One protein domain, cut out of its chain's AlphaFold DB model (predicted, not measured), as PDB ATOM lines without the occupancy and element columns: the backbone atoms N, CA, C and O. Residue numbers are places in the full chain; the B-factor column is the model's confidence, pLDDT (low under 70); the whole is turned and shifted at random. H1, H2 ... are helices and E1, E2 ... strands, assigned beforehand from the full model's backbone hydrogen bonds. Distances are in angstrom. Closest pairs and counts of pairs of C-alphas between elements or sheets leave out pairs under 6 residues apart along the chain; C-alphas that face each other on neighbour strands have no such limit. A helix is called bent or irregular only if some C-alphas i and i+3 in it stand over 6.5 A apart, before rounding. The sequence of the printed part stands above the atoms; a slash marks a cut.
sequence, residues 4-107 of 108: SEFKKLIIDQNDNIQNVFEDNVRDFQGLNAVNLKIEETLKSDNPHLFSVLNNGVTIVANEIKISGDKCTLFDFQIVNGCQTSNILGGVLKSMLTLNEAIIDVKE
ATOM      1  N   SER A   4       3.421 -52.170  10.106       75.44
ATOM      2  CA  SER A   4       4.115 -51.223  10.986       75.44
ATOM      3  C   SER A   4       5.256 -50.479  10.283       75.44
ATOM      4  O   SER A   4       5.453 -49.288  10.520       75.44
ATOM      5  N   GLU A   5       5.976 -51.152   9.382       80.81
ATOM      6  CA  GLU A   5       7.020 -50.535   8.562       80.81
ATOM      7  C   GLU A   5       6.420 -49.701   7.430       80.81
ATOM      8  O   GLU A   5       6.873 -48.587   7.183       80.81
ATOM      9  N   PHE A   6       5.340 -50.179   6.805       80.31
ATOM     10  CA  PHE A   6       4.641 -49.410   5.778       80.31
ATOM     11  C   PHE A   6       4.060 -48.102   6.328       80.31
ATOM     12  O   PHE A   6       4.151 -47.067   5.670       80.31
ATOM     13  N   LYS A   7       3.535 -48.110   7.563       80.69
ATOM     14  CA  LYS A   7       3.038 -46.904   8.246       80.69
ATOM     15  C   LYS A   7       4.077 -45.782   8.236       80.69
ATOM     16  O   LYS A   7       3.719 -44.638   7.971       80.69
ATOM     17  N   LYS A   8       5.350 -46.105   8.488       82.81
ATOM     18  CA  LYS A   8       6.448 -45.124   8.534       82.81
ATOM     19  C   LYS A   8       6.690 -44.433   7.188       82.81
ATOM     20  O   LYS A   8       7.258 -43.350   7.165       82.81
ATOM     21  N   LEU A   9       6.270 -45.052   6.082       82.62
ATOM     22  CA  LEU A   9       6.404 -44.490   4.735       82.62
ATOM     23  C   LEU A   9       5.282 -43.509   4.389       82.62
ATOM     24  O   LEU A   9       5.488 -42.623   3.568       82.62
ATOM     25  N   ILE A  10       4.094 -43.684   4.976       82.62
ATOM     26  CA  ILE A  10       2.886 -42.946   4.577       82.62
ATOM     27  C   ILE A  10       2.388 -41.957   5.632       82.62
ATOM     28  O   ILE A  10       1.611 -41.072   5.291       82.62
ATOM     29  N   ILE A  11       2.821 -42.090   6.890       83.31
ATOM     30  CA  ILE A  11       2.448 -41.211   8.005       83.31
ATOM     31  C   ILE A  11       3.690 -40.472   8.519       83.31
ATOM     32  O   ILE A  11       4.750 -41.081   8.666       83.31
ATOM     33  N   ASP A  12       3.577 -39.166   8.761       81.94
ATOM     34  CA  ASP A  12       4.631 -38.348   9.367       81.94
ATOM     35  C   ASP A  12       4.636 -38.448  10.908       81.94
ATOM     36  O   ASP A  12       3.795 -39.089  11.536       81.94
ATOM     37  N   GLN A  13       5.595 -37.782  11.549       81.94
ATOM     38  CA  GLN A  13       5.707 -37.727  13.015       81.94
ATOM     39  C   GLN A  13       4.522 -37.048  13.733       81.94
ATOM     40  O   GLN A  13       4.429 -37.134  14.954       81.94
ATOM     41  N   ASN A  14       3.640 -36.370  12.995       80.81
ATOM     42  CA  ASN A  14       2.461 -35.665  13.497       80.81
ATOM     43  C   ASN A  14       1.149 -36.406  13.154       80.81
ATOM     44  O   ASN A  14       0.077 -35.809  13.237       80.81
ATOM     45  N   ASP A  15       1.222 -37.679  12.744       75.56
ATOM     46  CA  ASP A  15       0.087 -38.501  12.297       75.56
ATOM     47  C   ASP A  15      -0.667 -37.954  11.057       75.56
ATOM     48  O   ASP A  15      -1.848 -38.257  10.824       75.56
ATOM     49  N   ASN A  16       0.015 -37.171  10.216       78.06
ATOM     50  CA  ASN A  16      -0.495 -36.724   8.921       78.06
ATOM     51  C   ASN A  16      -0.036 -37.645   7.793       78.06
ATOM     52  O   ASN A  16       1.049 -38.221   7.840       78.06
ATOM     53  N   ILE A  17      -0.866 -37.760   6.753       76.25
ATOM     54  CA  ILE A  17      -0.499 -38.487   5.538       76.25
ATOM     55  C   ILE A  17       0.573 -37.681   4.797       76.25
ATOM     56  O   ILE A  17       0.390 -36.489   4.556       76.25
ATOM     57  N   GLN A  18       1.686 -38.329   4.456       80.62
ATOM     58  CA  GLN A  18       2.778 -37.724   3.697       80.62
ATOM     59  C   GLN A  18       2.391 -37.521   2.225       80.62
ATOM     60  O   GLN A  18       1.597 -38.278   1.664       80.62
ATOM     61  N   ASN A  19       3.041 -36.564   1.561       79.12
ATOM     62  CA  ASN A  19       2.871 -36.267   0.133       79.12
ATOM     63  C   ASN A  19       3.532 -37.305  -0.803       79.12
ATOM     64  O   ASN A  19       3.971 -36.991  -1.901       79.12
ATOM     65  N   VAL A  20       3.595 -38.571  -0.394       78.06
ATOM     66  CA  VAL A  20       4.192 -39.673  -1.175       78.06
ATOM     67  C   VAL A  20       3.250 -40.218  -2.254       78.06
ATOM     68  O   VAL A  20       3.558 -41.213  -2.902       78.06
ATOM     69  N   PHE A  21       2.069 -39.610  -2.409       76.00
ATOM     70  CA  PHE A  21       1.038 -40.026  -3.359       76.00
ATOM     71  C   PHE A  21       0.863 -39.063  -4.532       76.00
ATOM     72  O   PHE A  21      -0.002 -39.336  -5.365       76.00
ATOM     73  N   GLU A  22       1.630 -37.971  -4.599       72.38
ATOM     74  CA  GLU A  22       1.458 -36.911  -5.606       72.38
ATOM     75  C   GLU A  22       1.546 -37.448  -7.045       72.38
ATOM     76  O   GLU A  22       0.812 -36.983  -7.914       72.38
ATOM     77  N   ASP A  23       2.335 -38.502  -7.269       71.31
ATOM     78  CA  ASP A  23       2.499 -39.147  -8.579       71.31
ATOM     79  C   ASP A  23       1.490 -40.280  -8.864       71.31
ATOM     80  O   ASP A  23       1.617 -41.012  -9.852       71.31
ATOM     81  N   ASN A  24       0.457 -40.469  -8.029       69.81
ATOM     82  CA  ASN A  24      -0.597 -41.430  -8.361       69.81
ATOM     83  C   ASN A  24      -1.424 -40.927  -9.539       69.81
ATOM     84  O   ASN A  24      -2.042 -39.871  -9.502       69.81
ATOM     85  N   VAL A  25      -1.591 -41.793 -10.536       69.50
ATOM     86  CA  VAL A  25      -2.472 -41.542 -11.687       69.50
ATOM     87  C   VAL A  25      -3.964 -41.438 -11.324       69.50
ATOM     88  O   VAL A  25      -4.793 -41.175 -12.196       69.50
ATOM     89  N   ARG A  26      -4.343 -41.716 -10.068       74.56
ATOM     90  CA  ARG A  26      -5.722 -41.652  -9.562       74.56
ATOM     91  C   ARG A  26      -5.756 -41.110  -8.136       74.56
ATOM     92  O   ARG A  26      -5.153 -41.700  -7.239       74.56
ATOM     93  N   ASP A  27      -6.566 -40.078  -7.933       79.06
ATOM     94  CA  ASP A  27      -6.840 -39.504  -6.617       79.06
ATOM     95  C   ASP A  27      -7.618 -40.452  -5.698       79.06
ATOM     96  O   ASP A  27      -8.275 -41.409  -6.134       79.06
ATOM     97  N   PHE A  28      -7.579 -40.157  -4.399       81.56
ATOM     98  CA  PHE A  28      -8.416 -40.831  -3.415       81.56
ATOM     99  C   PHE A  28      -9.899 -40.553  -3.688       81.56
ATOM    100  O   PHE A  28     -10.316 -39.407  -3.832       81.56
ATOM    101  N   GLN A  29     -10.714 -41.607  -3.745       83.31
ATOM    102  CA  GLN A  29     -12.113 -41.509  -4.175       83.31
ATOM    103  C   GLN A  29     -13.111 -41.467  -3.007       83.31
ATOM    104  O   GLN A  29     -14.317 -41.557  -3.234       83.31
ATOM    105  N   GLY A  30     -12.648 -41.355  -1.757       83.94
ATOM    106  CA  GLY A  30     -13.533 -41.317  -0.591       83.94
ATOM    107  C   GLY A  30     -14.267 -42.640  -0.357       83.94
ATOM    108  O   GLY A  30     -13.730 -43.714  -0.608       83.94
ATOM    109  N   LEU A  31     -15.497 -42.594   0.153       83.06
ATOM    110  CA  LEU A  31     -16.269 -43.810   0.411       83.06
ATOM    111  C   LEU A  31     -16.755 -44.440  -0.904       83.06
ATOM    112  O   LEU A  31     -17.567 -43.856  -1.619       83.06
ATOM    113  N   ASN A  32     -16.291 -45.651  -1.207       86.75
ATOM    114  CA  ASN A  32     -16.741 -46.430  -2.359       86.75
ATOM    115  C   ASN A  32     -16.631 -47.939  -2.074       86.75
ATOM    116  O   ASN A  32     -16.052 -48.349  -1.068       86.75
ATOM    117  N   ALA A  33     -17.165 -48.771  -2.972       87.25
ATOM    118  CA  ALA A  33     -17.187 -50.226  -2.795       87.25
ATOM    119  C   ALA A  33     -15.788 -50.858  -2.676       87.25
ATOM    120  O   ALA A  33     -15.617 -51.832  -1.948       87.25
ATOM    121  N   VAL A  34     -14.782 -50.304  -3.360       85.94
ATOM    122  CA  VAL A  34     -13.392 -50.781  -3.269       85.94
ATOM    123  C   VAL A  34     -12.834 -50.495  -1.876       85.94
ATOM    124  O   VAL A  34     -12.312 -51.394  -1.227       85.94
ATOM    125  N   ASN A  35     -13.013 -49.272  -1.390       87.12
ATOM    126  CA  ASN A  35     -12.522 -48.822  -0.093       87.12
ATOM    127  C   ASN A  35     -13.206 -49.532   1.076       87.12
ATOM    128  O   ASN A  35     -12.534 -49.901   2.036       87.12
ATOM    129  N   LEU A  36     -14.506 -49.805   0.953       85.62
ATOM    130  CA  LEU A  36     -15.245 -50.638   1.901       85.62
ATOM    131  C   LEU A  36     -14.670 -52.057   1.972       85.62
ATOM    132  O   LEU A  36     -14.414 -52.558   3.060       85.62
ATOM    133  N   LYS A  37     -14.378 -52.682   0.826       86.19
ATOM    134  CA  LYS A  37     -13.811 -54.038   0.782       86.19
ATOM    135  C   LYS A  37     -12.400 -54.114   1.382       86.19
ATOM    136  O   LYS A  37     -12.052 -55.089   2.056       86.19
ATOM    137  N   ILE A  38     -11.592 -53.077   1.154       84.88
ATOM    138  CA  ILE A  38     -10.266 -52.928   1.768       84.88
ATOM    139  C   ILE A  38     -10.414 -52.860   3.294       84.88
ATOM    140  O   ILE A  38      -9.739 -53.600   4.008       84.88
ATOM    141  N   GLU A  39     -11.329 -52.026   3.794       84.12
ATOM    142  CA  GLU A  39     -11.603 -51.889   5.227       84.12
ATOM    143  C   GLU A  39     -12.143 -53.187   5.853       84.12
ATOM    144  O   GLU A  39     -11.683 -53.590   6.921       84.12
ATOM    145  N   GLU A  40     -13.066 -53.878   5.181       86.19
ATOM    146  CA  GLU A  40     -13.594 -55.180   5.605       86.19
ATOM    147  C   GLU A  40     -12.485 -56.225   5.730       86.19
ATOM    148  O   GLU A  40     -12.430 -56.949   6.723       86.19
ATOM    149  N   THR A  41     -11.563 -56.281   4.764       82.50
ATOM    150  CA  THR A  41     -10.449 -57.238   4.814       82.50
ATOM    151  C   THR A  41      -9.518 -56.946   5.992       82.50
ATOM    152  O   THR A  41      -9.103 -57.875   6.684       82.50
ATOM    153  N   LEU A  42      -9.226 -55.666   6.259       79.06
ATOM    154  CA  LEU A  42      -8.390 -55.239   7.389       79.06
ATOM    155  C   LEU A  42      -9.007 -55.571   8.748       79.06
ATOM    156  O   LEU A  42      -8.272 -55.850   9.690       79.06
ATOM    157  N   LYS A  43     -10.337 -55.520   8.851       80.31
ATOM    158  CA  LYS A  43     -11.086 -55.818  10.082       80.31
ATOM    159  C   LYS A  43     -11.512 -57.282  10.204       80.31
ATOM    160  O   LYS A  43     -12.154 -57.638  11.186       80.31
ATOM    161  N   SER A  44     -11.210 -58.106   9.203       82.25
ATOM    162  CA  SER A  44     -11.547 -59.526   9.215       82.25
ATOM    163  C   SER A  44     -10.641 -60.313  10.162       82.25
ATOM    164  O   SER A  44      -9.547 -59.870  10.507       82.25
ATOM    165  N   ASP A  45     -11.044 -61.541  10.484       81.44
ATOM    166  CA  ASP A  45     -10.221 -62.481  11.259       81.44
ATOM    167  C   ASP A  45      -8.985 -62.989  10.481       81.44
ATOM    168  O   ASP A  45      -8.203 -63.783  10.999       81.44
ATOM    169  N   ASN A  46      -8.796 -62.565   9.221       79.56
ATOM    170  CA  ASN A  46      -7.719 -63.025   8.341       79.56
ATOM    171  C   ASN A  46      -6.961 -61.859   7.666       79.56
ATOM    172  O   ASN A  46      -6.876 -61.809   6.434       79.56
ATOM    173  N   PRO A  47      -6.351 -60.932   8.431       73.19
ATOM    174  CA  PRO A  47      -5.650 -59.769   7.873       73.19
ATOM    175  C   PRO A  47      -4.435 -60.150   7.008       73.19
ATOM    176  O   PRO A  47      -4.020 -59.386   6.139       73.19
ATOM    177  N   HIS A  48      -3.888 -61.355   7.178       74.75
ATOM    178  CA  HIS A  48      -2.820 -61.897   6.334       74.75
ATOM    179  C   HIS A  48      -3.248 -62.110   4.867       74.75
ATOM    180  O   HIS A  48      -2.395 -62.138   3.986       74.75
ATOM    181  N   LEU A  49      -4.553 -62.222   4.582       78.00
ATOM    182  CA  LEU A  49      -5.084 -62.310   3.214       78.00
ATOM    183  C   LEU A  49      -5.186 -60.944   2.528       78.00
ATOM    184  O   LEU A  49      -5.582 -60.875   1.365       78.00
ATOM    185  N   PHE A  50      -4.840 -59.854   3.215       79.19
ATOM    186  CA  PHE A  50      -4.984 -58.504   2.684       79.19
ATOM    187  C   PHE A  50      -4.294 -58.319   1.330       79.19
ATOM    188  O   PHE A  50      -4.936 -57.828   0.401       79.19
ATOM    189  N   SER A  51      -3.043 -58.772   1.190       72.94
ATOM    190  CA  SER A  51      -2.283 -58.695  -0.068       72.94
ATOM    191  C   SER A  51      -2.852 -59.573  -1.186       72.94
ATOM    192  O   SER A  51      -2.638 -59.288  -2.361       72.94
ATOM    193  N   VAL A  52      -3.598 -60.625  -0.836       77.25
ATOM    194  CA  VAL A  52      -4.255 -61.530  -1.792       77.25
ATOM    195  C   VAL A  52      -5.572 -60.936  -2.294       77.25
ATOM    196  O   VAL A  52      -5.919 -61.084  -3.465       77.25
ATOM    197  N   LEU A  53      -6.323 -60.281  -1.407       79.69
ATOM    198  CA  LEU A  53      -7.689 -59.818  -1.670       79.69
ATOM    199  C   LEU A  53      -7.767 -58.367  -2.154       79.69
ATOM    200  O   LEU A  53      -8.796 -57.970  -2.710       79.69
ATOM    201  N   ASN A  54      -6.705 -57.588  -1.948       79.25
ATOM    202  CA  ASN A  54      -6.648 -56.172  -2.281       79.25
ATOM    203  C   ASN A  54      -5.423 -55.865  -3.138       79.25
ATOM    204  O   ASN A  54      -4.384 -56.513  -3.037       79.25
ATOM    205  N   ASN A  55      -5.543 -54.835  -3.975       74.38
ATOM    206  CA  ASN A  55      -4.400 -54.351  -4.736       74.38
ATOM    207  C   ASN A  55      -3.325 -53.842  -3.768       74.38
ATOM    208  O   ASN A  55      -3.594 -52.981  -2.925       74.38
ATOM    209  N   GLY A  56      -2.120 -54.394  -3.918       72.56
ATOM    210  CA  GLY A  56      -0.931 -53.973  -3.184       72.56
ATOM    211  C   GLY A  56      -0.488 -52.551  -3.533       72.56
ATOM    212  O   GLY A  56      -1.143 -51.834  -4.291       72.56
ATOM    213  N   VAL A  57       0.646 -52.150  -2.966       78.81
ATOM    214  CA  VAL A  57       1.210 -50.810  -3.142       78.81
ATOM    215  C   VAL A  57       2.471 -50.923  -3.992       78.81
ATOM    216  O   VAL A  57       3.321 -51.770  -3.732       78.81
ATOM    217  N   THR A  58       2.604 -50.081  -5.012       77.94
ATOM    218  CA  THR A  58       3.830 -50.001  -5.822       77.94
ATOM    219  C   THR A  58       4.585 -48.750  -5.427       77.94
ATOM    220  O   THR A  58       4.027 -47.653  -5.480       77.94
ATOM    221  N   ILE A  59       5.848 -48.930  -5.047       81.50
ATOM    222  CA  ILE A  59       6.745 -47.853  -4.639       81.50
ATOM    223  C   ILE A  59       7.882 -47.789  -5.650       81.50
ATOM    224  O   ILE A  59       8.515 -48.807  -5.925       81.50
ATOM    225  N   VAL A  60       8.137 -46.602  -6.184       80.69
ATOM    226  CA  VAL A  60       9.333 -46.289  -6.971       80.69
ATOM    227  C   VAL A  60      10.247 -45.414  -6.124       80.69
ATOM    228  O   VAL A  60       9.762 -44.631  -5.313       80.69
ATOM    229  N   ALA A  61      11.557 -45.557  -6.271       84.19
ATOM    230  CA  ALA A  61      12.540 -44.762  -5.543       84.19
ATOM    231  C   ALA A  61      13.743 -44.480  -6.438       84.19
ATOM    232  O   ALA A  61      14.110 -45.328  -7.251       84.19
ATOM    233  N   ASN A  62      14.372 -43.316  -6.268       85.12
ATOM    234  CA  ASN A  62      15.603 -42.999  -6.997       85.12
ATOM    235  C   ASN A  62      16.770 -43.884  -6.548       85.12
ATOM    236  O   ASN A  62      17.621 -44.252  -7.355       85.12
ATOM    237  N   GLU A  63      16.816 -44.224  -5.259       84.44
ATOM    238  CA  GLU A  63      17.835 -45.108  -4.708       84.44
ATOM    239  C   GLU A  63      17.234 -46.045  -3.654       84.44
ATOM    240  O   GLU A  63      16.433 -45.649  -2.804       84.44
ATOM    241  N   ILE A  64      17.673 -47.305  -3.699       84.75
ATOM    242  CA  ILE A  64      17.325 -48.345  -2.733       84.75
ATOM    243  C   ILE A  64      18.625 -48.902  -2.152       84.75
ATOM    244  O   ILE A  64      19.459 -49.444  -2.878       84.75
ATOM    245  N   LYS A  65      18.804 -48.794  -0.830       84.75
ATOM    246  CA  LYS A  65      19.922 -49.420  -0.105       84.75
ATOM    247  C   LYS A  65      19.424 -50.595   0.716       84.75
ATOM    248  O   LYS A  65      18.619 -50.419   1.629       84.75
ATOM    249  N   ILE A  66      19.964 -51.775   0.434       85.12
ATOM    250  CA  ILE A  66      19.664 -53.004   1.171       85.12
ATOM    251  C   ILE A  66      20.876 -53.371   2.028       85.12
ATOM    252  O   ILE A  66      21.999 -53.464   1.531       85.12
ATOM    253  N   SER A  67      20.659 -53.577   3.326       86.19
ATOM    254  CA  SER A  67      21.681 -54.023   4.273       86.19
ATOM    255  C   SER A  67      21.102 -55.114   5.169       86.19
ATOM    256  O   SER A  67      20.353 -54.835   6.105       86.19
ATOM    257  N   GLY A  68      21.423 -56.371   4.849       87.69
ATOM    258  CA  GLY A  68      20.828 -57.533   5.508       87.69
ATOM    259  C   GLY A  68      19.322 -57.603   5.259       87.69
ATOM    260  O   GLY A  68      18.887 -57.732   4.119       87.69
ATOM    261  N   ASP A  69      18.543 -57.502   6.331       80.31
ATOM    262  CA  ASP A  69      17.078 -57.478   6.338       80.31
ATOM    263  C   ASP A  69      16.485 -56.058   6.270       80.31
ATOM    264  O   ASP A  69      15.265 -55.894   6.203       80.31
ATOM    265  N   LYS A  70      17.329 -55.019   6.271       76.94
ATOM    266  CA  LYS A  70      16.896 -53.619   6.210       76.94
ATOM    267  C   LYS A  70      16.925 -53.094   4.784       76.94
ATOM    268  O   LYS A  70      17.935 -53.205   4.092       76.94
ATOM    269  N   CYS A  71      15.841 -52.435   4.393       81.25
ATOM    270  CA  CYS A  71      15.730 -51.677   3.153       81.25
ATOM    271  C   CYS A  71      15.544 -50.193   3.489       81.25
ATOM    272  O   CYS A  71      14.718 -49.848   4.333       81.25
ATOM    273  N   THR A  72      16.331 -49.321   2.860       82.69
ATOM    274  CA  THR A  72      16.203 -47.862   2.955       82.69
ATOM    275  C   THR A  72      15.906 -47.304   1.571       82.69
ATOM    276  O   THR A  72      16.675 -47.540   0.640       82.69
ATOM    277  N   LEU A  73      14.799 -46.574   1.453       83.94
ATOM    278  CA  LEU A  73      14.347 -45.931   0.221       83.94
ATOM    279  C   LEU A  73      14.699 -44.439   0.274       83.94
ATOM    280  O   LEU A  73      14.428 -43.791   1.286       83.94
ATOM    281  N   PHE A  74      15.271 -43.899  -0.799       83.06
ATOM    282  CA  PHE A  74      15.573 -42.472  -0.944       83.06
ATOM    283  C   PHE A  74      14.790 -41.896  -2.123       83.06
ATOM    284  O   PHE A  74      14.712 -42.531  -3.176       83.06
ATOM    285  N   ASP A  75      14.222 -40.702  -1.928       85.56
ATOM    286  CA  ASP A  75      13.375 -39.994  -2.898       85.56
ATOM    287  C   ASP A  75      12.338 -40.924  -3.548       85.56
ATOM    288  O   ASP A  75      12.370 -41.191  -4.751       85.56
ATOM    289  N   PHE A  76      11.461 -41.488  -2.716       85.88
ATOM    290  CA  PHE A  76      10.472 -42.473  -3.141       85.88
ATOM    291  C   PHE A  76       9.085 -41.869  -3.355       85.88
ATOM    292  O   PHE A  76       8.723 -40.867  -2.743       85.88
ATOM    293  N   GLN A  77       8.297 -42.528  -4.201       81.44
ATOM    294  CA  GLN A  77       6.915 -42.197  -4.525       81.44
ATOM    295  C   GLN A  77       6.081 -43.471  -4.599       81.44
ATOM    296  O   GLN A  77       6.531 -44.516  -5.072       81.44
ATOM    297  N   ILE A  78       4.837 -43.393  -4.142       83.44
ATOM    298  CA  ILE A  78       3.852 -44.451  -4.328       83.44
ATOM    299  C   ILE A  78       3.123 -44.160  -5.636       83.44
ATOM    300  O   ILE A  78       2.412 -43.169  -5.725       83.44
ATOM    301  N   VAL A  79       3.253 -45.025  -6.641       79.75
ATOM    302  CA  VAL A  79       2.642 -44.827  -7.979       79.75
ATOM    303  C   VAL A  79       1.394 -45.684  -8.205       79.75
ATOM    304  O   VAL A  79       0.678 -45.526  -9.195       79.75
ATOM    305  N   ASN A  80       1.121 -46.613  -7.285       78.56
ATOM    306  CA  ASN A  80      -0.104 -47.401  -7.233       78.56
ATOM    307  C   ASN A  80      -0.437 -47.729  -5.778       78.56
ATOM    308  O   ASN A  80       0.457 -47.988  -4.974       78.56
ATOM    309  N   GLY A  81      -1.727 -47.773  -5.464       80.19
ATOM    310  CA  GLY A  81      -2.220 -48.086  -4.131       80.19
ATOM    311  C   GLY A  81      -2.874 -46.905  -3.428       80.19
ATOM    312  O   GLY A  81      -3.218 -47.062  -2.270       80.19
ATOM    313  N   CYS A  82      -3.119 -45.769  -4.096       82.25
ATOM    314  CA  CYS A  82      -3.754 -44.582  -3.502       82.25
ATOM    315  C   CYS A  82      -4.972 -44.903  -2.608       82.25
ATOM    316  O   CYS A  82      -5.020 -44.481  -1.456       82.25
ATOM    317  N   GLN A  83      -5.920 -45.717  -3.090       84.62
ATOM    318  CA  GLN A  83      -7.067 -46.174  -2.293       84.62
ATOM    319  C   GLN A  83      -6.634 -46.999  -1.068       84.62
ATOM    320  O   GLN A  83      -6.969 -46.658   0.066       84.62
ATOM    321  N   THR A  84      -5.843 -48.052  -1.304       83.62
ATOM    322  CA  THR A  84      -5.297 -48.954  -0.283       83.62
ATOM    323  C   THR A  84      -4.573 -48.171   0.810       83.62
ATOM    324  O   THR A  84      -4.898 -48.303   1.984       83.62
ATOM    325  N   SER A  85      -3.641 -47.299   0.445       78.12
ATOM    326  CA  SER A  85      -2.821 -46.536   1.378       78.12
ATOM    327  C   SER A  85      -3.602 -45.466   2.140       78.12
ATOM    328  O   SER A  85      -3.317 -45.261   3.317       78.12
ATOM    329  N   ASN A  86      -4.612 -44.835   1.531       79.94
ATOM    330  CA  ASN A  86      -5.492 -43.898   2.240       79.94
ATOM    331  C   ASN A  86      -6.377 -44.612   3.264       79.94
ATOM    332  O   ASN A  86      -6.522 -44.123   4.382       79.94
ATOM    333  N   ILE A  87      -6.935 -45.781   2.930       83.19
ATOM    334  CA  ILE A  87      -7.713 -46.567   3.897       83.19
ATOM    335  C   ILE A  87      -6.815 -47.074   5.019       83.19
ATOM    336  O   ILE A  87      -7.177 -46.938   6.182       83.19
ATOM    337  N   LEU A  88      -5.611 -47.551   4.709       77.31
ATOM    338  CA  LEU A  88      -4.625 -47.912   5.725       77.31
ATOM    339  C   LEU A  88      -4.281 -46.713   6.628       77.31
ATOM    340  O   LEU A  88      -4.348 -46.841   7.846       77.31
ATOM    341  N   GLY A  89      -3.995 -45.537   6.057       72.44
ATOM    342  CA  GLY A  89      -3.736 -44.288   6.786       72.44
ATOM    343  C   GLY A  89      -4.916 -43.790   7.629       72.44
ATOM    344  O   GLY A  89      -4.726 -43.282   8.732       72.44
ATOM    345  N   GLY A  90      -6.147 -43.960   7.144       69.50
ATOM    346  CA  GLY A  90      -7.371 -43.594   7.856       69.50
ATOM    347  C   GLY A  90      -7.705 -44.555   8.996       69.50
ATOM    348  O   GLY A  90      -8.000 -44.119  10.108       69.50
ATOM    349  N   VAL A  91      -7.592 -45.864   8.755       60.16
ATOM    350  CA  VAL A  91      -7.756 -46.907   9.779       60.16
ATOM    351  C   VAL A  91      -6.684 -46.773  10.869       60.16
ATOM    352  O   VAL A  91      -6.974 -46.987  12.043       60.16
ATOM    353  N   LEU A  92      -5.476 -46.314  10.530       53.06
ATOM    354  CA  LEU A  92      -4.408 -46.009  11.489       53.06
ATOM    355  C   LEU A  92      -4.767 -44.927  12.518       53.06
ATOM    356  O   LEU A  92      -4.197 -44.934  13.608       53.06
ATOM    357  N   LYS A  93      -5.713 -44.027  12.212       55.19
ATOM    358  CA  LYS A  93      -6.234 -43.056  13.190       55.19
ATOM    359  C   LYS A  93      -7.251 -43.674  14.154       55.19
ATOM    360  O   LYS A  93      -7.527 -43.077  15.189       55.19
ATOM    361  N   SER A  94      -7.814 -44.843  13.833       50.06
ATOM    362  CA  SER A  94      -8.905 -45.466  14.596       50.06
ATOM    363  C   SER A  94      -8.560 -46.811  15.248       50.06
ATOM    364  O   SER A  94      -9.250 -47.186  16.195       50.06
ATOM    365  N   MET A  95      -7.505 -47.526  14.825       45.09
ATOM    366  CA  MET A  95      -7.128 -48.823  15.411       45.09
ATOM    367  C   MET A  95      -5.613 -49.032  15.593       45.09
ATOM    368  O   MET A  95      -4.822 -48.917  14.660       45.09
ATOM    369  N   LEU A  96      -5.234 -49.430  16.816       44.59
ATOM    370  CA  LEU A  96      -3.872 -49.736  17.291       44.59
ATOM    371  C   LEU A  96      -3.371 -51.160  16.948       44.59
ATOM    372  O   LEU A  96      -2.257 -51.516  17.323       44.59
ATOM    373  N   THR A  97      -4.164 -51.999  16.275       44.25
ATOM    374  CA  THR A  97      -3.968 -53.467  16.253       44.25
ATOM    375  C   THR A  97      -3.456 -54.069  14.939       44.25
ATOM    376  O   THR A  97      -3.272 -55.277  14.858       44.25
ATOM    377  N   LEU A  98      -3.157 -53.274  13.912       51.03
ATOM    378  CA  LEU A  98      -2.870 -53.781  12.558       51.03
ATOM    379  C   LEU A  98      -1.428 -54.264  12.299       51.03
ATOM    380  O   LEU A  98      -0.975 -54.267  11.160       51.03
ATOM    381  N   ASN A  99      -0.690 -54.715  13.316       50.62
ATOM    382  CA  ASN A  99       0.712 -55.137  13.146       50.62
ATOM    383  C   ASN A  99       0.899 -56.388  12.257       50.62
ATOM    384  O   ASN A  99       2.016 -56.659  11.826       50.62
ATOM    385  N   GLU A 100      -0.171 -57.132  11.963       45.81
ATOM    386  CA  GLU A 100      -0.104 -58.439  11.292       45.81
ATOM    387  C   GLU A 100      -0.347 -58.399   9.774       45.81
ATOM    388  O   GLU A 100      -0.118 -59.398   9.090       45.81
ATOM    389  N   ALA A 101      -0.791 -57.269   9.211       45.34
ATOM    390  CA  ALA A 101      -1.020 -57.182   7.770       45.34
ATOM    391  C   ALA A 101       0.317 -57.134   7.002       45.34
ATOM    392  O   ALA A 101       1.218 -56.351   7.317       45.34
ATOM    393  N   ILE A 102       0.445 -57.974   5.970       51.91
ATOM    394  CA  ILE A 102       1.597 -57.979   5.060       51.91
ATOM    395  C   ILE A 102       1.233 -57.162   3.824       51.91
ATOM    396  O   ILE A 102       0.234 -57.430   3.159       51.91
ATOM    397  N   ILE A 103       2.062 -56.168   3.513       58.44
ATOM    398  CA  ILE A 103       1.952 -55.375   2.289       58.44
ATOM    399  C   ILE A 103       3.035 -55.828   1.322       58.44
ATOM    400  O   ILE A 103       4.232 -55.780   1.639       58.44
ATOM    401  N   ASP A 104       2.592 -56.259   0.143       56.03
ATOM    402  CA  ASP A 104       3.468 -56.554  -0.980       56.03
ATOM    403  C   ASP A 104       3.812 -55.259  -1.702       56.03
ATOM    404  O   ASP A 104       2.936 -54.564  -2.225       56.03
ATOM    405  N   VAL A 105       5.110 -54.962  -1.711       55.09
ATOM    406  CA  VAL A 105       5.707 -53.908  -2.524       55.09
ATOM    407  C   VAL A 105       6.266 -54.586  -3.763       55.09
ATOM    408  O   VAL A 105       7.117 -55.467  -3.655       55.09
ATOM    409  N   LYS A 106       5.747 -54.218  -4.933       46.31
ATOM    410  CA  LYS A 106       6.275 -54.683  -6.220       46.31
ATOM    411  C   LYS A 106       7.189 -53.603  -6.784       46.31
ATOM    412  O   LYS A 106       6.750 -52.461  -6.888       46.31
ATOM    413  N   GLU A 107       8.420 -53.970  -7.117       43.88
ATOM    414  CA  GLU A 107       9.342 -53.115  -7.869       43.88
ATOM    415  C   GLU A 107       8.877 -53.061  -9.331       43.88
ATOM    416  O   GLU A 107       8.447 -54.078  -9.888       43.88
TER     417      GLU A 107
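AT A GLANCE: This is residues 4 to 107 of the 108 residues of the protein "AIPR family protein" of Acinetobacter johnsonii (UniProt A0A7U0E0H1). A long hairpin of two strands, E1 and E2, folds over by roughly a right angle into an L, with H1 in the open angle of the L and H4 beside its inner end, in the middle of the domain. H2 and H3 form a helical hairpin at the end far from the strands, and the tip of the strand hairpin, residues 66 to 71, sticks out at the other end. The 104 printed residues hold, in order, H1, H2, H3, E1, E2 and H4; the sheet, order E1 - E2, is antiparallel and the class is mixed, helices and strands. The whole is compact, with a radius of gyration of the C-alphas of 13.5 A and spans of 35 by 29 by 28 A.

IN THESE COORDINATES: E1, residues 57 to 67, measures 22.0 A from C-alpha 57 at (1.210, -50.810, -3.142) to C-alpha 67 at (21.681, -54.023, 4.273). E2, residues 70 to 80, measures 22.5 A. H4, residues 82 to 91, measures 14.1 A and ends at C-alpha 91 at (-7.756, -46.907, 9.779). H2, residues 33 to 42, measures 14.4 A. H1, residues 4 to 10, measures 10.5 A and begins at C-alpha 4 at (4.115, -51.223, 10.986). H3, residues 47 to 53, measures 9.8 A and is irregular, with C-alphas 48 and 51 7.2 A apart.

HOW THE PARTS SIT: E1 and E2 form an antiparallel hairpin at 162 degrees, with N 65 and O 72 at 2.9 A and N 77 and O 60 at 2.8 A, within hydrogen-bond range. E1 bends by 99 degrees at residue 62 and E2 by 92 degrees at residue 75. Residues 57 to 58 of E1 also pair with residues 105 to 106, parallel. H1 and E2 are near each other, with 6 pairs of C-alphas within 10 A. The closest C-alphas of E1 and H4 are those of Val 57 and Thr 84, 7.3 A apart. H1 and H4 only just touch, with 3 pairs of C-alphas within 8 A, the closest those of Ile 10 and Gly 89, 7.1 A, at a steep tilt of 61 degrees, opposite ways. H4 touches H2, the closest C-alphas being those of Gln 83 and Asn 35, 6.5 A, at a steep tilt of 50 degrees, the same way. H2 and H3, a helical hairpin, touch at Thr 41 and Phe 50, their closest C-alphas, 6.0 A apart, at a shallow tilt of 34.8 degrees, only just short of steep, opposite ways. The helix packing is only just mostly crossed, with 1 of 3 touching pairs at a shallow tilt. H3 and H4 are apart. Every O i to N i+4 pair is within hydrogen-bond range in H2 and H4; H1 and H3 each have 1 of 3 such pairs and 3 of 4 O i to N i+3 pairs within range.

THE WHOLE: The C-alphas farthest apart, those of Asn 32 and Gly 68, are 40.0 A apart. The printed part has no cut. The link from H1 to H2, 22 residues, is long, and residues 92 to 107 hold no named element. The mean pLDDT of the printed part is 75.6; residues 24 to 25 and 90 to 107 are under 70.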